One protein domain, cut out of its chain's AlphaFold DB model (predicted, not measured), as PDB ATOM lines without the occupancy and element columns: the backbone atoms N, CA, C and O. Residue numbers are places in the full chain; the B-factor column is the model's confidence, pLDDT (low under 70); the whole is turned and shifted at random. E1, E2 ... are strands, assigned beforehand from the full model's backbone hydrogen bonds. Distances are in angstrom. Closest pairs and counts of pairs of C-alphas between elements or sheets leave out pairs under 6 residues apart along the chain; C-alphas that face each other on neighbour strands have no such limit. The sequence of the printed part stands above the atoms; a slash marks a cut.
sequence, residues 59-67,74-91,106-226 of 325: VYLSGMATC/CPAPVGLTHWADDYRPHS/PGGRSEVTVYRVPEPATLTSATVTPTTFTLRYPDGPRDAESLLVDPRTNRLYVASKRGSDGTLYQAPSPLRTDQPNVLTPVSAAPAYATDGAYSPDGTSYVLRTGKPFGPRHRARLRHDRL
ATOM      1  N   VAL A  59     373.091 321.780 366.800       63.34
ATOM      2  CA  VAL A  59     372.540 320.751 367.659       63.34
ATOM      3  C   VAL A  59     373.328 319.479 367.410       63.34
ATOM      4  O   VAL A  59     373.490 319.063 366.259       63.34
ATOM      5  N   TYR A  60     373.811 318.856 368.478       66.62
ATOM      6  CA  TYR A  60     374.457 317.554 368.400       66.62
ATOM      7  C   TYR A  60     373.512 316.501 368.974       66.62
ATOM      8  O   TYR A  60     372.982 316.655 370.066       66.62
ATOM      9  N   LEU A  61     373.292 315.432 368.219       65.19
ATOM     10  CA  LEU A  61     372.493 314.271 368.595       65.19
ATOM     11  C   LEU A  61     373.401 313.051 368.518       65.19
ATOM     12  O   LEU A  61     374.254 312.971 367.639       65.19
ATOM     13  N   SER A  62     373.231 312.077 369.397       60.91
ATOM     14  CA  SER A  62     374.087 310.886 369.420       60.91
ATOM     15  C   SER A  62     373.258 309.611 369.308       60.91
ATOM     16  O   SER A  62     372.186 309.494 369.898       60.91
ATOM     17  N   GLY A  63     373.750 308.653 368.521       51.97
ATOM     18  CA  GLY A  63     373.135 307.339 368.308       51.97
ATOM     19  C   GLY A  63     373.327 306.415 369.511       51.97
ATOM     20  O   GLY A  63     374.007 305.394 369.409       51.97
ATOM     21  N   MET A  64     372.772 306.801 370.659       47.34
ATOM     22  CA  MET A  64     372.892 306.088 371.938       47.34
ATOM     23  C   MET A  64     371.637 305.212 372.159       47.34
ATOM     24  O   MET A  64     370.651 305.339 371.435       47.34
ATOM     25  N   ALA A  65     371.718 304.186 373.011       40.34
ATOM     26  CA  ALA A  65     370.960 302.951 372.770       40.34
ATOM     27  C   ALA A  65     369.427 303.033 372.945       40.34
ATOM     28  O   ALA A  65     368.917 303.364 374.009       40.34
ATOM     29  N   THR A  66     368.703 302.533 371.940       30.64
ATOM     30  CA  THR A  66     367.494 301.728 372.166       30.64
ATOM     31  C   THR A  66     367.922 300.343 372.660       30.64
ATOM     32  O   THR A  66     368.674 299.670 371.951       30.64
ATOM     33  N   CYS A  67     367.479 299.897 373.835       26.38
ATOM     34  CA  CYS A  67     367.779 298.539 374.309       26.38
ATOM     35  C   CYS A  67     366.760 297.521 373.761       26.38
ATOM     36  O   CYS A  67     365.600 297.857 373.532       26.38
ATOM     37  N   CYS A  74     361.903 303.911 376.542       20.39
ATOM     38  CA  CYS A  74     361.878 305.266 375.995       20.39
ATOM     39  C   CYS A  74     363.332 305.759 375.998       20.39
ATOM     40  O   CYS A  74     363.877 305.929 377.092       20.39
ATOM     41  N   PRO A  75     363.986 305.969 374.840       30.38
ATOM     42  CA  PRO A  75     365.300 306.594 374.825       30.38
ATOM     43  C   PRO A  75     365.146 307.996 375.416       30.38
ATOM     44  O   PRO A  75     364.449 308.841 374.854       30.38
ATOM     45  N   ALA A  76     365.751 308.234 376.578       30.94
ATOM     46  CA  ALA A  76     365.807 309.578 377.128       30.94
ATOM     47  C   ALA A  76     366.612 310.446 376.144       30.94
ATOM     48  O   ALA A  76     367.715 310.038 375.773       30.94
ATOM     49  N   PRO A  77     366.099 311.606 375.692       30.00
ATOM     50  CA  PRO A  77     366.869 312.491 374.832       30.00
ATOM     51  C   PRO A  77     368.114 312.955 375.592       30.00
ATOM     52  O   PRO A  77     368.026 313.603 376.634       30.00
ATOM     53  N   VAL A  78     369.270 312.569 375.064       35.44
ATOM     54  CA  VAL A  78     370.594 312.769 375.650       35.44
ATOM     55  C   VAL A  78     371.309 313.878 374.887       35.44
ATOM     56  O   VAL A  78     371.558 313.742 373.689       35.44
ATOM     57  N   GLY A  79     371.645 314.969 375.579       33.50
ATOM     58  CA  GLY A  79     372.499 316.026 375.032       33.50
ATOM     59  C   GLY A  79     371.873 316.939 373.971       33.50
ATOM     60  O   GLY A  79     372.569 317.329 373.040       33.50
ATOM     61  N   LEU A  80     370.604 317.339 374.110       30.33
ATOM     62  CA  LEU A  80     370.093 318.526 373.411       30.33
ATOM     63  C   LEU A  80     370.420 319.793 374.221       30.33
ATOM     64  O   LEU A  80     369.899 319.973 375.321       30.33
ATOM     65  N   THR A  81     371.229 320.706 373.672       32.41
ATOM     66  CA  THR A  81     371.586 321.991 374.323       32.41
ATOM     67  C   THR A  81     370.410 322.986 374.415       32.41
ATOM     68  O   THR A  81     370.529 324.038 375.040       32.41
ATOM     69  N   HIS A  82     369.268 322.650 373.815       23.50
ATOM     70  CA  HIS A  82     367.989 323.364 373.851       23.50
ATOM     71  C   HIS A  82     366.870 322.332 373.639       23.50
ATOM     72  O   HIS A  82     366.989 321.443 372.801       23.50
ATOM     73  N   TRP A  83     365.791 322.401 374.414       20.64
ATOM     74  CA  TRP A  83     364.747 321.373 374.372       20.64
ATOM     75  C   TRP A  83     363.679 321.699 373.321       20.64
ATOM     76  O   TRP A  83     363.204 322.833 373.255       20.64
ATOM     77  N   ALA A  84     363.274 320.694 372.547       21.86
ATOM     78  CA  ALA A  84     362.048 320.692 371.758       21.86
ATOM     79  C   ALA A  84     361.419 319.293 371.855       21.86
ATOM     80  O   ALA A  84     362.130 318.291 371.753       21.86
ATOM     81  N   ASP A  85     360.108 319.240 372.091       23.88
ATOM     82  CA  ASP A  85     359.332 318.001 372.142       23.88
ATOM     83  C   ASP A  85     359.386 317.216 370.812       23.88
ATOM     84  O   ASP A  85     359.521 317.797 369.735       23.88
ATOM     85  N   ASP A  86     359.223 315.891 370.907       24.94
ATOM     86  CA  ASP A  86     359.159 314.904 369.811       24.94
ATOM     87  C   ASP A  86     360.429 314.677 368.953       24.94
ATOM     88  O   ASP A  86     360.555 315.123 367.812       24.94
ATOM     89  N   TYR A  87     361.307 313.788 369.441       30.09
ATOM     90  CA  TYR A  87     362.266 313.037 368.615       30.09
ATOM     91  C   TYR A  87     362.051 311.520 368.771       30.09
ATOM     92  O   TYR A  87     361.909 311.018 369.886       30.09
ATOM     93  N   ARG A  88     362.056 310.771 367.658       22.28
ATOM     94  CA  ARG A  88     362.014 309.294 367.635       22.28
ATOM     95  C   ARG A  88     363.189 308.754 366.804       22.28
ATOM     96  O   ARG A  88     363.337 309.192 365.664       22.28
ATOM     97  N   PRO A  89     364.009 307.819 367.318       27.45
ATOM     98  CA  PRO A  89     365.169 307.311 366.588       27.45
ATOM     99  C   PRO A  89     364.818 306.212 365.573       27.45
ATOM    100  O   PRO A  89     363.868 305.450 365.754       27.45
ATOM    101  N   HIS A  90     365.665 306.080 364.551       23.28
ATOM    102  CA  HIS A  90     365.739 304.911 363.671       23.28
ATOM    103  C   HIS A  90     366.898 303.999 364.099       23.28
ATOM    104  O   HIS A  90     367.964 304.486 364.480       23.28
ATOM    105  N   SER A  91     366.706 302.682 364.019       24.42
ATOM    106  CA  SER A  91     367.726 301.678 364.340       24.42
ATOM    107  C   SER A  91     368.506 301.223 363.101       24.42
ATOM    108  O   SER A  91     367.952 301.074 362.014       24.42
ATOM    109  N   PRO A 106     375.421 294.821 378.252       32.41
ATOM    110  CA  PRO A 106     375.843 293.850 377.238       32.41
ATOM    111  C   PRO A 106     375.580 294.373 375.817       32.41
ATOM    112  O   PRO A 106     374.544 294.115 375.215       32.41
ATOM    113  N   GLY A 107     376.525 295.164 375.310       44.19
ATOM    114  CA  GLY A 107     376.363 295.966 374.096       44.19
ATOM    115  C   GLY A 107     377.210 297.242 374.069       44.19
ATOM    116  O   GLY A 107     376.828 298.205 373.403       44.19
ATOM    117  N   GLY A 108     378.342 297.287 374.788       54.16
ATOM    118  CA  GLY A 108     379.291 298.398 374.690       54.16
ATOM    119  C   GLY A 108     379.720 298.596 373.236       54.16
ATOM    120  O   GLY A 108     380.256 297.675 372.618       54.16
ATOM    121  N   ARG A 109     379.456 299.777 372.668       61.53
ATOM    122  CA  ARG A 109     379.751 300.043 371.255       61.53
ATOM    123  C   ARG A 109     381.238 300.310 371.068       61.53
ATOM    124  O   ARG A 109     381.844 301.040 371.851       61.53
ATOM    125  N   SER A 110     381.816 299.759 370.004       73.75
ATOM    126  CA  SER A 110     383.173 300.101 369.555       73.75
ATOM    127  C   SER A 110     383.292 301.565 369.123       73.75
ATOM    128  O   SER A 110     384.368 302.152 369.235       73.75
ATOM    129  N   GLU A 111     382.188 302.147 368.649       78.75
ATOM    130  CA  GLU A 111     382.107 303.498 368.099       78.75
ATOM    131  C   GLU A 111     380.794 304.188 368.509       78.75
ATOM    132  O   GLU A 111     379.763 303.542 368.703       78.75
ATOM    133  N   VAL A 112     380.823 305.516 368.620       84.12
ATOM    134  CA  VAL A 112     379.659 306.358 368.927       84.12
ATOM    135  C   VAL A 112     379.389 307.273 367.739       84.12
ATOM    136  O   VAL A 112     380.218 308.117 367.402       84.12
ATOM    137  N   THR A 113     378.223 307.131 367.111       84.56
ATOM    138  CA  THR A 113     377.795 308.019 366.024       84.56
ATOM    139  C   THR A 113     377.228 309.315 366.593       84.56
ATOM    140  O   THR A 113     376.315 309.281 367.421       84.56
ATOM    141  N   VAL A 114     377.726 310.454 366.119       87.00
ATOM    142  CA  VAL A 114     377.226 311.791 366.454       87.00
ATOM    143  C   VAL A 114     376.768 312.500 365.187       87.00
ATOM    144  O   VAL A 114     377.514 312.642 364.224       87.00
ATOM    145  N   TYR A 115     375.534 312.974 365.211       86.56
ATOM    146  CA  TYR A 115     374.905 313.785 364.185       86.56
ATOM    147  C   TYR A 115     374.970 315.252 364.598       86.56
ATOM    148  O   TYR A 115     374.651 315.592 365.734       86.56
ATOM    149  N   ARG A 116     375.340 316.128 363.671       86.62
ATOM    150  CA  ARG A 116     375.317 317.582 363.826       86.62
ATOM    151  C   ARG A 116     374.306 318.151 362.841       86.62
ATOM    152  O   ARG A 116     374.433 317.922 361.640       86.62
ATOM    153  N   VAL A 117     373.328 318.898 363.337       84.19
ATOM    154  CA  VAL A 117     372.362 319.643 362.514       84.19
ATOM    155  C   VAL A 117     372.460 321.135 362.843       84.19
ATOM    156  O   VAL A 117     372.774 321.473 363.986       84.19
ATOM    157  N   PRO A 118     372.234 322.048 361.882       79.50
ATOM    158  CA  PRO A 118     372.082 323.468 362.190       79.50
ATOM    159  C   PRO A 118     370.925 323.678 363.175       79.50
ATOM    160  O   PRO A 118     369.874 323.054 363.029       79.50
ATOM    161  N   GLU A 119     371.103 324.544 364.174       75.12
ATOM    162  CA  GLU A 119     370.014 324.941 365.072       75.12
ATOM    163  C   GLU A 119     368.978 325.753 364.272       75.12
ATOM    164  O   GLU A 119     369.339 326.741 363.621       75.12
ATOM    165  N   PRO A 120     367.697 325.350 364.256       75.12
ATOM    166  CA  PRO A 120     366.689 326.043 363.472       75.12
ATOM    167  C   PRO A 120     366.337 327.385 364.124       75.12
ATOM    168  O   PRO A 120     365.969 327.441 365.295       75.12
ATOM    169  N   ALA A 121     366.348 328.465 363.339       79.25
ATOM    170  CA  ALA A 121     365.957 329.803 363.804       79.25
ATOM    171  C   ALA A 121     364.499 329.886 364.312       79.25
ATOM    172  O   ALA A 121     364.144 330.814 365.039       79.25
ATOM    173  N   THR A 122     363.663 328.909 363.942       81.50
ATOM    174  CA  THR A 122     362.275 328.766 364.390       81.50
ATOM    175  C   THR A 122     362.002 327.294 364.687       81.50
ATOM    176  O   THR A 122     362.171 326.453 363.805       81.50
ATOM    177  N   LEU A 123     361.545 326.970 365.900       83.88
ATOM    178  CA  LEU A 123     361.170 325.598 366.258       83.88
ATOM    179  C   LEU A 123     359.913 325.172 365.483       83.88
ATOM    180  O   LEU A 123     358.832 325.727 365.670       83.88
ATOM    181  N   THR A 124     360.069 324.189 364.598       80.94
ATOM    182  CA  THR A 124     359.003 323.596 363.783       80.94
ATOM    183  C   THR A 124     359.356 322.146 363.465       80.94
ATOM    184  O   THR A 124     360.535 321.794 363.408       80.94
ATOM    185  N   SER A 125     358.357 321.303 363.204       82.06
ATOM    186  CA  SER A 125     358.600 319.970 362.648       82.06
ATOM    187  C   SER A 125     359.207 320.107 361.248       82.06
ATOM    188  O   SER A 125     358.595 320.707 360.361       82.06
ATOM    189  N   ALA A 126     360.405 319.561 361.045       78.81
ATOM    190  CA  ALA A 126     361.113 319.586 359.770       78.81
ATOM    191  C   ALA A 126     361.991 318.339 359.602       78.81
ATOM    192  O   ALA A 126     362.532 317.814 360.575       78.81
ATOM    193  N   THR A 127     362.175 317.897 358.358       82.94
ATOM    194  CA  THR A 127     363.195 316.898 358.014       82.94
ATOM    195  C   THR A 127     364.515 317.616 357.760       82.94
ATOM    196  O   THR A 127     364.572 318.513 356.920       82.94
ATOM    197  N   VAL A 128     365.572 317.213 358.461       81.38
ATOM    198  CA  VAL A 128     366.925 317.773 358.322       81.38
ATOM    199  C   VAL A 128     367.917 316.685 357.924       81.38
ATOM    200  O   VAL A 128     367.801 315.543 358.368       81.38
ATOM    201  N   THR A 129     368.912 317.041 357.112       84.00
ATOM    202  CA  THR A 129     370.033 316.152 356.772       84.00
ATOM    203  C   THR A 129     371.199 316.445 357.721       84.00
ATOM    204  O   THR A 129     371.753 317.544 357.654       84.00
ATOM    205  N   PRO A 130     371.581 315.521 358.620       87.62
ATOM    206  CA  PRO A 130     372.695 315.737 359.535       87.62
ATOM    207  C   PRO A 130     374.056 315.561 358.856       87.62
ATOM    208  O   PRO A 130     374.225 314.730 357.966       87.62
ATOM    209  N   THR A 131     375.064 316.271 359.360       89.06
ATOM    210  CA  THR A 131     376.465 315.861 359.206       89.06
ATOM    211  C   THR A 131     376.768 314.770 360.230       89.06
ATOM    212  O   THR A 131     376.502 314.959 361.415       89.06
ATOM    213  N   THR A 132     377.330 313.643 359.798       89.56
ATOM    214  CA  THR A 132     377.596 312.490 360.670       89.56
ATOM    215  C   THR A 132     379.084 312.367 360.982       89.56
ATOM    216  O   THR A 132     379.921 312.448 360.087       89.56
ATOM    217  N   PHE A 133     379.402 312.125 362.250       89.75
ATOM    218  CA  PHE A 133     380.744 311.888 362.769       89.75
ATOM    219  C   PHE A 133     380.780 310.558 363.520       89.75
ATOM    220  O   PHE A 133     379.882 310.256 364.307       89.75
ATOM    221  N   THR A 134     381.851 309.794 363.336       91.44
ATOM    222  CA  THR A 134     382.139 308.603 364.143       91.44
ATOM    223  C   THR A 134     383.139 308.980 365.226       91.44
ATOM    224  O   THR A 134     384.190 309.541 364.914       91.44
ATOM    225  N   LEU A 135     382.846 308.682 366.491       88.56
ATOM    226  CA  LEU A 135     383.780 308.805 367.613       88.56
ATOM    227  C   LEU A 135     384.238 307.416 368.062       88.56
ATOM    228  O   LEU A 135     383.446 306.475 368.050       88.56
ATOM    229  N   ARG A 136     385.484 307.289 368.519       89.75
ATOM    230  CA  ARG A 136     386.026 306.026 369.043       89.75
ATOM    231  C   ARG A 136     386.800 306.253 370.336       89.75
ATOM    232  O   ARG A 136     387.659 307.130 370.403       89.75
ATOM    233  N   TYR A 137     386.522 305.444 371.353       88.88
ATOM    234  CA  TYR A 137     387.305 305.433 372.588       88.88
ATOM    235  C   TYR A 137     388.699 304.823 372.343       88.88
ATOM    236  O   TYR A 137     388.807 303.838 371.604       88.88
ATOM    237  N   PRO A 138     389.771 305.373 372.947       88.31
ATOM    238  CA  PRO A 138     391.136 304.873 372.754       88.31
ATOM    239  C   PRO A 138     391.363 303.517 373.443       88.31
ATOM    240  O   PRO A 138     392.221 302.741 373.036       88.31
ATOM    241  N   ASP A 139     390.566 303.227 374.468       83.12
ATOM    242  CA  ASP A 139     390.693 302.148 375.449       83.12
ATOM    243  C   ASP A 139     389.513 301.154 375.375       83.12
ATOM    244  O   ASP A 139     389.079 300.590 376.386       83.12
ATOM    245  N   GLY A 140     388.989 300.947 374.162       80.62
ATOM    246  CA  GLY A 140     388.003 299.914 373.827       80.62
ATOM    247  C   GLY A 140     386.526 300.321 373.970       80.62
ATOM    248  O   GLY A 140     386.227 301.459 374.325       80.62
ATOM    249  N   PRO A 141     385.586 299.404 373.660       79.75
ATOM    250  CA  PRO A 141     384.148 299.680 373.655       79.75
ATOM    251  C   PRO A 141     383.601 300.136 375.013       79.75
ATOM    252  O   PRO A 141     383.900 299.533 376.047       79.75
ATOM    253  N   ARG A 142     382.778 301.193 375.024       75.75
ATOM    254  CA  ARG A 142     382.189 301.778 376.247       75.75
ATOM    255  C   ARG A 142     380.783 302.293 375.985       75.75
ATOM    256  O   ARG A 142     380.405 302.559 374.846       75.75
ATOM    257  N   ASP A 143     380.018 302.423 377.061       75.19
ATOM    258  CA  ASP A 143     378.721 303.079 377.024       75.19
ATOM    259  C   ASP A 143     378.895 304.605 377.091       75.19
ATOM    260  O   ASP A 143     379.700 305.134 377.869       75.19
ATOM    261  N   ALA A 144     378.132 305.299 376.256       70.12
ATOM    262  CA  ALA A 144     378.074 306.744 376.168       70.12
ATOM    263  C   ALA A 144     376.629 307.153 376.455       70.12
ATOM    264  O   ALA A 144     375.717 306.757 375.733       70.12
ATOM    265  N   GLU A 145     376.423 307.951 377.502       72.56
ATOM    266  CA  GLU A 145     375.115 308.538 377.830       72.56
ATOM    267  C   GLU A 145     375.220 310.039 378.151       72.56
ATOM    268  O   GLU A 145     374.331 310.633 378.750       72.56
ATOM    269  N   SER A 146     376.322 310.700 377.796       83.62
ATOM    270  CA  SER A 146     376.521 312.125 378.089       83.62
ATOM    271  C   SER A 146     377.384 312.784 377.025       83.62
ATOM    272  O   SER A 146     378.552 312.430 376.867       83.62
ATOM    273  N   LEU A 147     376.809 313.766 376.334       87.00
ATOM    274  CA  LEU A 147     377.441 314.547 375.275       87.00
ATOM    275  C   LEU A 147     377.428 316.025 375.678       87.00
ATOM    276  O   LEU A 147     376.394 316.531 376.102       87.00
ATOM    277  N   LEU A 148     378.563 316.714 375.564       87.75
ATOM    278  CA  LEU A 148     378.694 318.128 375.922       87.75
ATOM    279  C   LEU A 148     379.457 318.880 374.830       87.75
ATOM    280  O   LEU A 148     380.419 318.359 374.273       87.75
ATOM    281  N   VAL A 149     379.086 320.131 374.569       87.75
ATOM    282  CA  VAL A 149     379.785 321.020 373.628       87.75
ATOM    283  C   VAL A 149     380.196 322.281 374.378       87.75
ATOM    284  O   VAL A 149     379.339 322.936 374.967       87.75
ATOM    285  N   ASP A 150     381.482 322.639 374.365       86.12
ATOM    286  CA  ASP A 150     381.920 323.929 374.917       86.12
ATOM    287  C   ASP A 150     381.420 325.072 374.009       86.12
ATOM    288  O   ASP A 150     381.870 325.163 372.860       86.12
ATOM    289  N   PRO A 151     380.556 325.988 374.487       81.06
ATOM    290  CA  PRO A 151     380.014 327.069 373.663       81.06
ATOM    291  C   PRO A 151     381.085 328.069 373.201       81.06
ATOM    292  O   PRO A 151     380.854 328.828 372.255       81.06
ATOM    293  N   ARG A 152     382.271 328.095 373.829       84.12
ATOM    294  CA  ARG A 152     383.358 329.007 373.450       84.12
ATOM    295  C   ARG A 152     384.176 328.482 372.270       84.12
ATOM    296  O   ARG A 152     384.463 329.283 371.377       84.12
ATOM    297  N   THR A 153     384.525 327.194 372.254       85.06
ATOM    298  CA  THR A 153     385.389 326.562 371.232       85.06
ATOM    299  C   THR A 153     384.662 325.639 370.250       85.06
ATOM    300  O   THR A 153     385.257 325.260 369.245       85.06
ATOM    301  N   ASN A 154     383.401 325.275 370.513       84.62
ATOM    302  CA  ASN A 154     382.651 324.235 369.790       84.62
ATOM    303  C   ASN A 154     383.354 322.855 369.816       84.62
ATOM    304  O   ASN A 154     383.176 322.035 368.917       84.62
ATOM    305  N   ARG A 155     384.182 322.591 370.844       90.31
ATOM    306  CA  ARG A 155     384.783 321.270 371.078       90.31
ATOM    307  C   ARG A 155     383.774 320.351 371.763       90.31
ATOM    308  O   ARG A 155     383.160 320.725 372.764       90.31
ATOM    309  N   LEU A 156     383.649 319.144 371.219       91.56
ATOM    310  CA  LEU A 156     382.793 318.077 371.722       91.56
ATOM    311  C   LEU A 156     383.496 317.291 372.838       91.56
ATOM    312  O   LEU A 156     384.692 317.007 372.750       91.56
ATOM    313  N   TYR A 157     382.738 316.904 373.858       91.44
ATOM    314  CA  TYR A 157     383.162 316.050 374.961       91.44
ATOM    315  C   TYR A 157     382.127 314.945 375.194       91.44
ATOM    316  O   TYR A 157     380.929 315.151 374.996       91.44
ATOM    317  N   VAL A 158     382.593 313.783 375.650       90.31
ATOM    318  CA  VAL A 158     381.762 312.619 375.983       90.31
ATOM    319  C   VAL A 158     382.122 312.154 377.388       90.31
ATOM    320  O   VAL A 158     383.301 311.938 377.662       90.31
ATOM    321  N   ALA A 159     381.145 311.965 378.277       88.25
ATOM    322  CA  ALA A 159     381.381 311.262 379.541       88.25
ATOM    323  C   ALA A 159     380.914 309.804 379.419       88.25
ATOM    324  O   ALA A 159     379.784 309.538 379.004       88.25
ATOM    325  N   SER A 160     381.798 308.856 379.738       84.50
ATOM    326  CA  SER A 160     381.485 307.427 379.666       84.50
ATOM    327  C   SER A 160     380.630 306.985 380.847       84.50
ATOM    328  O   SER A 160     380.955 307.289 382.000       84.50
ATOM    329  N   LYS A 161     379.616 306.166 380.582       79.44
ATOM    330  CA  LYS A 161     378.819 305.527 381.622       79.44
ATOM    331  C   LYS A 161     379.482 304.220 382.063       79.44
ATOM    332  O   LYS A 161     379.574 303.261 381.302       79.44
ATOM    333  N   ARG A 162     379.954 304.186 383.308       76.69
ATOM    334  CA  ARG A 162     380.509 302.996 383.978       76.69
ATOM    335  C   ARG A 162     380.011 302.920 385.414       76.69
ATOM    336  O   ARG A 162     379.665 303.948 385.995       76.69
ATOM    337  N   GLY A 163     379.950 301.704 385.958       66.25
ATOM    338  CA  GLY A 163     379.388 301.465 387.289       66.25
ATOM    339  C   GLY A 163     380.305 301.852 388.450       66.25
ATOM    340  O   GLY A 163     379.813 302.231 389.508       66.25
ATOM    341  N   SER A 164     381.618 301.796 388.229       70.69
ATOM    342  CA  SER A 164     382.679 302.136 389.185       70.69
ATOM    343  C   SER A 164     383.252 303.539 388.963       70.69
ATOM    344  O   SER A 164     383.407 304.305 389.909       70.69
ATOM    345  N   ASP A 165     383.572 303.872 387.712       76.62
ATOM    346  CA  ASP A 165     384.497 304.951 387.359       76.62
ATOM    347  C   ASP A 165     384.144 305.581 385.999       76.62
ATOM    348  O   ASP A 165     384.421 305.036 384.931       76.62
ATOM    349  N   GLY A 166     383.503 306.752 386.019       84.81
ATOM    350  CA  GLY A 166     383.294 307.534 384.802       84.81
ATOM    351  C   GLY A 166     384.571 308.263 384.374       84.81
ATOM    352  O   GLY A 166     385.369 308.688 385.209       84.81
ATOM    353  N   THR A 167     384.720 308.508 383.073       89.81
ATOM    354  CA  THR A 167     385.784 309.356 382.515       89.81
ATOM    355  C   THR A 167     385.175 310.351 381.536       89.81
ATOM    356  O   THR A 167     384.304 310.000 380.737       89.81
ATOM    357  N   LEU A 168     385.620 311.608 381.605       91.31
ATOM    358  CA  LEU A 168     385.338 312.626 380.601       91.31
ATOM    359  C   LEU A 168     386.423 312.557 379.528       91.31
ATOM    360  O   LEU A 168     387.617 312.614 379.830       91.31
ATOM    361  N   TYR A 169     385.995 312.489 378.277       92.94
ATOM    362  CA  TYR A 169     386.855 312.498 377.109       92.94
ATOM    363  C   TYR A 169     386.565 313.737 376.259       92.94
ATOM    364  O   TYR A 169     385.412 314.146 376.126       92.94
ATOM    365  N   GLN A 170     387.598 314.308 375.647       95.06
ATOM    366  CA  GLN A 170     387.469 315.315 374.597       95.06
ATOM    367  C   GLN A 170     387.574 314.663 373.219       95.06
ATOM    368  O   GLN A 170     388.345 313.721 373.024       95.06
ATOM    369  N   ALA A 171     386.841 315.193 372.246       93.31
ATOM    370  CA  ALA A 171     387.035 314.854 370.846       93.31
ATOM    371  C   ALA A 171     388.105 315.758 370.193       93.31
ATOM    372  O   ALA A 171     388.369 316.868 370.683       93.31
ATOM    373  N   PRO A 172     388.698 315.323 369.066       94.69
ATOM    374  CA  PRO A 172     389.452 316.187 368.165       94.69
ATOM    375  C   PRO A 172     388.651 317.433 367.755       94.69
ATOM    376  O   PRO A 172     387.422 317.434 367.735       94.69
ATOM    377  N   SER A 173     389.366 318.506 367.427       89.75
ATOM    378  CA  SER A 173     388.789 319.695 366.803       89.75
ATOM    379  C   SER A 173     389.779 320.183 365.742       89.75
ATOM    380  O   SER A 173     390.926 320.451 366.116       89.75
ATOM    381  N   PRO A 174     389.393 320.258 364.453       92.56
ATOM    382  CA  PRO A 174     388.068 319.926 363.913       92.56
ATOM    383  C   PRO A 174     387.720 318.426 364.010       92.56
ATOM    384  O   PRO A 174     388.601 317.574 364.117       92.56
ATOM    385  N   LEU A 175     386.419 318.114 363.963       91.88
ATOM    386  CA  LEU A 175     385.922 316.750 363.752       91.88
ATOM    387  C   LEU A 175     385.985 316.386 362.263       91.88
ATOM    388  O   LEU A 175     385.745 317.237 361.403       91.88
ATOM    389  N   ARG A 176     386.242 315.112 361.969       95.75
ATOM    390  CA  ARG A 176     386.336 314.545 360.618       95.75
ATOM    391  C   ARG A 176     385.168 313.614 360.301       95.75
ATOM    392  O   ARG A 176     384.763 312.820 361.148       95.75
ATOM    393  N   THR A 177     384.635 313.715 359.087       94.56
ATOM    394  CA  THR A 177     383.514 312.897 358.582       94.56
ATOM    395  C   THR A 177     383.976 311.662 357.805       94.56
ATOM    396  O   THR A 177     383.185 310.753 357.579       94.56
ATOM    397  N   ASP A 178     385.243 311.629 357.391       95.12
ATOM    398  CA  ASP A 178     385.852 310.601 356.542       95.12
ATOM    399  C   ASP A 178     386.579 309.494 357.327       95.12
ATOM    400  O   ASP A 178     386.969 308.479 356.754       95.12
ATOM    401  N   GLN A 179     386.744 309.662 358.642       93.62
ATOM    402  CA  GLN A 179     387.400 308.695 359.524       93.62
ATOM    403  C   GLN A 179     386.867 308.776 360.968       93.62
ATOM    404  O   GLN A 179     386.342 309.819 361.372       93.62
ATOM    405  N   PRO A 180     387.050 307.725 361.792       92.62
ATOM    406  CA  PRO A 180     386.788 307.795 363.224       92.62
ATOM    407  C   PRO A 180     387.626 308.872 363.927       92.62
ATOM    408  O   PRO A 180     388.832 309.013 363.715       92.62
ATOM    409  N   ASN A 181     386.978 309.605 364.826       94.62
ATOM    410  CA  ASN A 181     387.578 310.619 365.679       94.62
ATOM    411  C   ASN A 181     387.936 309.968 367.017       94.62
ATOM    412  O   ASN A 181     387.058 309.701 367.842       94.62
ATOM    413  N   VAL A 182     389.221 309.673 367.222       95.38
ATOM    414  CA  VAL A 182     389.692 309.038 368.460       95.38
ATOM    415  C   VAL A 182     389.641 310.044 369.609       95.38
ATOM    416  O   VAL A 182     390.180 311.145 369.512       95.38
ATOM    417  N   LEU A 183     388.965 309.664 370.688       94.44
ATOM    418  CA  LEU A 183     388.772 310.482 371.879       94.44
ATOM    419  C   LEU A 183     390.019 310.480 372.779       94.44
ATOM    420  O   LEU A 183     390.746 309.492 372.849       94.44
ATOM    421  N   THR A 184     390.237 311.560 373.528       95.62
ATOM    422  CA  THR A 184     391.315 311.663 374.531       95.62
ATOM    423  C   THR A 184     390.710 311.830 375.928       95.62
ATOM    424  O   THR A 184     389.892 312.735 376.097       95.62
ATOM    425  N   PRO A 185     391.065 311.016 376.940       93.56
ATOM    426  CA  PRO A 185     390.607 311.232 378.313       93.56
ATOM    427  C   PRO A 185     391.191 312.540 378.872       93.56
ATOM    428  O   PRO A 185     392.355 312.851 378.627       93.56
ATOM    429  N   VAL A 186     390.388 313.313 379.611       93.19
ATOM    430  CA  VAL A 186     390.793 314.626 380.166       93.19
ATOM    431  C   VAL A 186     390.546 314.781 381.665       93.19
ATOM    432  O   VAL A 186     391.247 315.551 382.317       93.19
ATOM    433  N   SER A 187     389.577 314.064 382.236       88.75
ATOM    434  CA  SER A 187     389.355 314.024 383.686       88.75
ATOM    435  C   SER A 187     388.531 312.805 384.088       88.75
ATOM    436  O   SER A 187     387.829 312.219 383.264       88.75
ATOM    437  N   ALA A 188     388.523 312.483 385.381       88.62
ATOM    438  CA  ALA A 188     387.474 311.639 385.943       88.62
ATOM    439  C   ALA A 188     386.086 312.277 385.727       88.62
ATOM    440  O   ALA A 188     385.942 313.505 385.656       88.62
ATOM    441  N   ALA A 189     385.066 311.434 385.651       86.75
ATOM    442  CA  ALA A 189     383.656 311.794 385.650       86.75
ATOM    443  C   ALA A 189     382.905 310.918 386.673       86.75
ATOM    444  O   ALA A 189     383.421 309.886 387.104       86.75
ATOM    445  N   PRO A 190     381.692 311.299 387.097       82.00
ATOM    446  CA  PRO A 190     380.898 310.462 387.988       82.00
ATOM    447  C   PRO A 190     380.596 309.089 387.376       82.00
ATOM    448  O   PRO A 190     380.328 308.986 386.175       82.00
ATOM    449  N   ALA A 191     380.557 308.054 388.217       81.81
ATOM    450  CA  ALA A 191     379.926 306.791 387.854       81.81
ATOM    451  C   ALA A 191     378.465 307.031 387.429       81.81
ATOM    452  O   ALA A 191     377.798 307.944 387.923       81.81
ATOM    453  N   TYR A 192     377.970 306.214 386.501       78.88
ATOM    454  CA  TYR A 192     376.623 306.327 385.935       78.88
ATOM    455  C   TYR A 192     376.253 307.722 385.391       78.88
ATOM    456  O   TYR A 192     375.122 308.164 385.589       78.88
ATOM    457  N   ALA A 193     377.166 308.426 384.708       82.00
ATOM    458  CA  ALA A 193     376.834 309.659 383.983       82.00
ATOM    459  C   ALA A 193     375.751 309.411 382.906       82.00
ATOM    460  O   ALA A 193     375.884 308.488 382.105       82.00
ATOM    461  N   THR A 194     374.683 310.219 382.911       79.56
ATOM    462  CA  THR A 194     373.484 310.085 382.047       79.56
ATOM    463  C   THR A 194     373.033 311.382 381.367       79.56
ATOM    464  O   THR A 194     372.038 311.384 380.644       79.56
ATOM    465  N   ASP A 195     373.689 312.512 381.645       79.69
ATOM    466  CA  ASP A 195     373.499 313.773 380.917       79.69
ATOM    467  C   ASP A 195     374.620 314.767 381.247       79.69
ATOM    468  O   ASP A 195     375.252 314.669 382.306       79.69
ATOM    469  N   GLY A 196     374.801 315.789 380.410       82.00
ATOM    470  CA  GLY A 196     375.752 316.863 380.675       82.00
ATOM    471  C   GLY A 196     375.462 318.162 379.931       82.00
ATOM    472  O   GLY A 196     374.939 318.154 378.825       82.00
ATOM    473  N   ALA A 197     375.830 319.295 380.533       81.69
ATOM    474  CA  ALA A 197     375.688 320.612 379.910       81.69
ATOM    475  C   ALA A 197     376.770 321.590 380.391       81.69
ATOM    476  O   ALA A 197     377.099 321.618 381.579       81.69
ATOM    477  N   TYR A 198     377.290 322.416 379.481       83.50
ATOM    478  CA  TYR A 198     378.129 323.571 379.817       83.50
ATOM    479  C   TYR A 198     377.279 324.752 380.304       83.50
ATOM    480  O   TYR A 198     376.125 324.910 379.906       83.50
ATOM    481  N   SER A 199     377.858 325.618 381.137       82.06
ATOM    482  CA  SER A 199     377.295 326.949 381.376       82.06
ATOM    483  C   SER A 199     377.376 327.802 380.095       82.06
ATOM    484  O   SER A 199     378.295 327.597 379.301       82.06
ATOM    485  N   PRO A 200     376.461 328.769 379.863       78.62
ATOM    486  CA  PRO A 200     376.423 329.545 378.612       78.62
ATOM    487  C   PRO A 200     377.716 330.316 378.298       78.62
ATOM    488  O   PRO A 200     378.030 330.574 377.140       78.62
ATOM    489  N   ASP A 201     378.478 330.661 379.334       78.94
ATOM    490  CA  ASP A 201     379.780 331.323 379.263       78.94
ATOM    491  C   ASP A 201     380.966 330.355 379.062       78.94
ATOM    492  O   ASP A 201     382.095 330.812 378.926       78.94
ATOM    493  N   GLY A 202     380.744 329.034 379.076       81.25
ATOM    494  CA  GLY A 202     381.766 327.985 378.961       81.25
ATOM    495  C   GLY A 202     382.772 327.898 380.121       81.25
ATOM    496  O   GLY A 202     383.833 327.292 379.956       81.25
ATOM    497  N   THR A 203     382.487 328.496 381.287       83.56
ATOM    498  CA  THR A 203     383.389 328.473 382.464       83.56
ATOM    499  C   THR A 203     383.154 327.293 383.417       83.56
ATOM    500  O   THR A 203     383.891 327.104 384.391       83.56
ATOM    501  N   SER A 204     382.117 326.489 383.181       81.88
ATOM    502  CA  SER A 204     381.788 325.310 383.985       81.88
ATOM    503  C   SER A 204     380.921 324.315 383.215       81.88
ATOM    504  O   SER A 204     380.352 324.660 382.180       81.88
ATOM    505  N   TYR A 205     380.785 323.093 383.735       85.75
ATOM    506  CA  TYR A 205     379.767 322.148 383.280       85.75
ATOM    507  C   TYR A 205     379.092 321.431 384.459       85.75
ATOM    508  O   TYR A 205     379.549 321.450 385.607       85.75
ATOM    509  N   VAL A 206     377.981 320.765 384.171       85.38
ATOM    510  CA  VAL A 206     377.322 319.828 385.086       85.38
ATOM    511  C   VAL A 206     377.234 318.451 384.443       85.38
ATOM    512  O   VAL A 206     377.074 318.355 383.228       85.38
ATOM    513  N   LEU A 207     377.333 317.399 385.259       83.19
ATOM    514  CA  LEU A 207     377.043 316.022 384.857       83.19
ATOM    515  C   LEU A 207     375.950 315.464 385.772       83.19
ATOM    516  O   LEU A 207     376.012 315.588 387.000       83.19
ATOM    517  N   ARG A 208     374.930 314.861 385.165       80.56
ATOM    518  CA  ARG A 208     373.842 314.169 385.861       80.56
ATOM    519  C   ARG A 208     374.150 312.678 385.909       80.56
ATOM    520  O   ARG A 208     374.743 312.143 384.980       80.56
ATOM    521  N   THR A 209     373.713 312.023 386.977       76.75
ATOM    522  CA  THR A 209     373.803 310.572 387.165       76.75
ATOM    523  C   THR A 209     372.416 309.969 387.408       76.75
ATOM    524  O   THR A 209     371.470 310.700 387.722       76.75
ATOM    525  N   GLY A 210     372.253 308.655 387.210       63.56
ATOM    526  CA  GLY A 210     370.945 307.983 387.247       63.56
ATOM    527  C   GLY A 210     370.847 306.778 388.195       63.56
ATOM    528  O   GLY A 210     371.519 305.782 387.968       63.56
ATOM    529  N   LYS A 211     369.903 306.849 389.157       54.78
ATOM    530  CA  LYS A 211     369.489 305.812 390.143       54.78
ATOM    531  C   LYS A 211     370.581 305.279 391.104       54.78
ATOM    532  O   LYS A 211     371.773 305.331 390.841       54.78
ATOM    533  N   PRO A 212     370.153 304.751 392.264       50.41
ATOM    534  CA  PRO A 212     369.928 305.527 393.487       50.41
ATOM    535  C   PRO A 212     371.207 306.105 394.148       50.41
ATOM    536  O   PRO A 212     371.096 306.766 395.173       50.41
ATOM    537  N   PHE A 213     372.405 305.880 393.597       49.69
ATOM    538  CA  PHE A 213     373.694 306.057 394.290       49.69
ATOM    539  C   PHE A 213     374.462 307.360 393.968       49.69
ATOM    540  O   PHE A 213     375.673 307.415 394.161       49.69
ATOM    541  N   GLY A 214     373.806 308.413 393.464       45.75
ATOM    542  CA  GLY A 214     374.503 309.602 392.943       45.75
ATOM    543  C   GLY A 214     373.923 310.956 393.378       45.75
ATOM    544  O   GLY A 214     372.772 311.249 393.040       45.75
ATOM    545  N   PRO A 215     374.696 311.842 394.043       47.09
ATOM    546  CA  PRO A 215     374.369 313.266 394.096       47.09
ATOM    547  C   PRO A 215     374.545 313.916 392.709       47.09
ATOM    548  O   PRO A 215     375.190 313.377 391.812       47.09
ATOM    549  N   ARG A 216     373.994 315.122 392.509       47.53
ATOM    550  CA  ARG A 216     374.234 315.892 391.274       47.53
ATOM    551  C   ARG A 216     375.651 316.467 391.294       47.53
ATOM    552  O   ARG A 216     375.944 317.321 392.130       47.53
ATOM    553  N   HIS A 217     376.500 316.070 390.352       51.09
ATOM    554  CA  HIS A 217     377.882 316.537 390.297       51.09
ATOM    555  C   HIS A 217     378.012 317.814 389.456       51.09
ATOM    556  O   HIS A 217     377.625 317.873 388.287       51.09
ATOM    557  N   ARG A 218     378.594 318.856 390.056       47.31
ATOM    558  CA  ARG A 218     379.011 320.079 389.358       47.31
ATOM    559  C   ARG A 218     380.532 320.103 389.307       47.31
ATOM    560  O   ARG A 218     381.162 319.942 390.347       47.31
ATOM    561  N   ALA A 219     381.110 320.341 388.136       52.16
ATOM    562  CA  ALA A 219     382.554 320.474 387.980       52.16
ATOM    563  C   ALA A 219     382.879 321.773 387.234       52.16
ATOM    564  O   ALA A 219     382.231 322.144 386.257       52.16
ATOM    565  N   ARG A 220     383.893 322.499 387.705       43.34
ATOM    566  CA  ARG A 220     384.397 323.684 387.006       43.34
ATOM    567  C   ARG A 220     385.630 323.291 386.205       43.34
ATOM    568  O   ARG A 220     386.691 323.096 386.792       43.34
ATOM    569  N   LEU A 221     385.515 323.250 384.879       44.03
ATOM    570  CA  LEU A 221     386.699 323.356 384.033       44.03
ATOM    571  C   LEU A 221     387.209 324.789 384.103       44.03
ATOM    572  O   LEU A 221     386.601 325.701 383.546       44.03
ATOM    573  N   ARG A 222     388.360 324.988 384.747       40.84
ATOM    574  CA  ARG A 222     389.171 326.166 384.447       40.84
ATOM    575  C   ARG A 222     389.805 325.924 383.086       40.84
ATOM    576  O   ARG A 222     390.709 325.099 382.960       40.84
ATOM    577  N   HIS A 223     389.286 326.613 382.075       37.31
ATOM    578  CA  HIS A 223     389.703 326.438 380.685       37.31
ATOM    579  C   HIS A 223     391.218 326.627 380.488       37.31
ATOM    580  O   HIS A 223     391.817 325.967 379.643       37.31
ATOM    581  N   ASP A 224     391.839 327.432 381.349       34.53
ATOM    582  CA  ASP A 224     393.260 327.795 381.335       34.53
ATOM    583  C   ASP A 224     394.207 326.654 381.774       34.53
ATOM    584  O   ASP A 224     395.421 326.839 381.800       34.53
ATOM    585  N   ARG A 225     393.685 325.467 382.130       34.19
ATOM    586  CA  ARG A 225     394.487 324.269 382.469       34.19
ATOM    587  C   ARG A 225     394.232 323.039 381.596       34.19
ATOM    588  O   ARG A 225     394.842 322.002 381.830       34.19
ATOM    589  N   LEU A 226     393.417 323.133 380.542       40.88
ATOM    590  CA  LEU A 226     393.201 322.001 379.621       40.88
ATOM    591  C   LEU A 226     394.371 321.737 378.654       40.88
ATOM    592  O   LEU A 226     394.362 320.733 377.951       40.88
TER     593      LEU A 226
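This is residues 59 to 67, 74 to 91 and 106 to 226 of the 325 residues of an uncharacterized protein of Amycolatopsis arida (UniProt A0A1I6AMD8). Little regular structure is named, but the strands build a small sandwich, strongly twisted sheet E4 E5 E6 E7 facing sheet E8 E9 E10, with a third sheet, E1 E2 E3, loosely by E4. The printed part has 148 residues, 55 in ten strands, E1 to E10 in chain order, with no named helix: all strand, each sheet antiparallel. It is compact, radius of gyration of the C-alphas 14.9 A, spanning 39 by 38 by 34 A.

Find C-alpha 59 at (372.540, 320.751, 367.659), where E1, residues 59 to 62, begins; then E2, 112 to 118, 19.9 A; E3, 131 to 136; E4, 143 to 149, 18.3 A; E5, 156 to 161; E6, 166 to 170; E7, 184 to 189; E8, 193 to 198; E9, 205 to 209; and E10, 217 to 219, which ends at C-alpha 219 at (382.554, 320.474, 387.980).

Look at meander E4 E5 E6 E7, antiparallel neighbours in turn: N 148 and O 157 of E4 and E5 are 2.9 A apart. Across the sandwich, Ser 146 and Asp 195 are the closest C-alphas of E4 and E8, 4.5 A. E8 E9 E10 is another meander.

Cuts leave 9.1 A between C-alphas 67 and 74, 17.1 A between 91 and 106. Links E2 to E3 and E6 to E7 are long. Confidence is under 70 at 49 residues, among them 210 to 226.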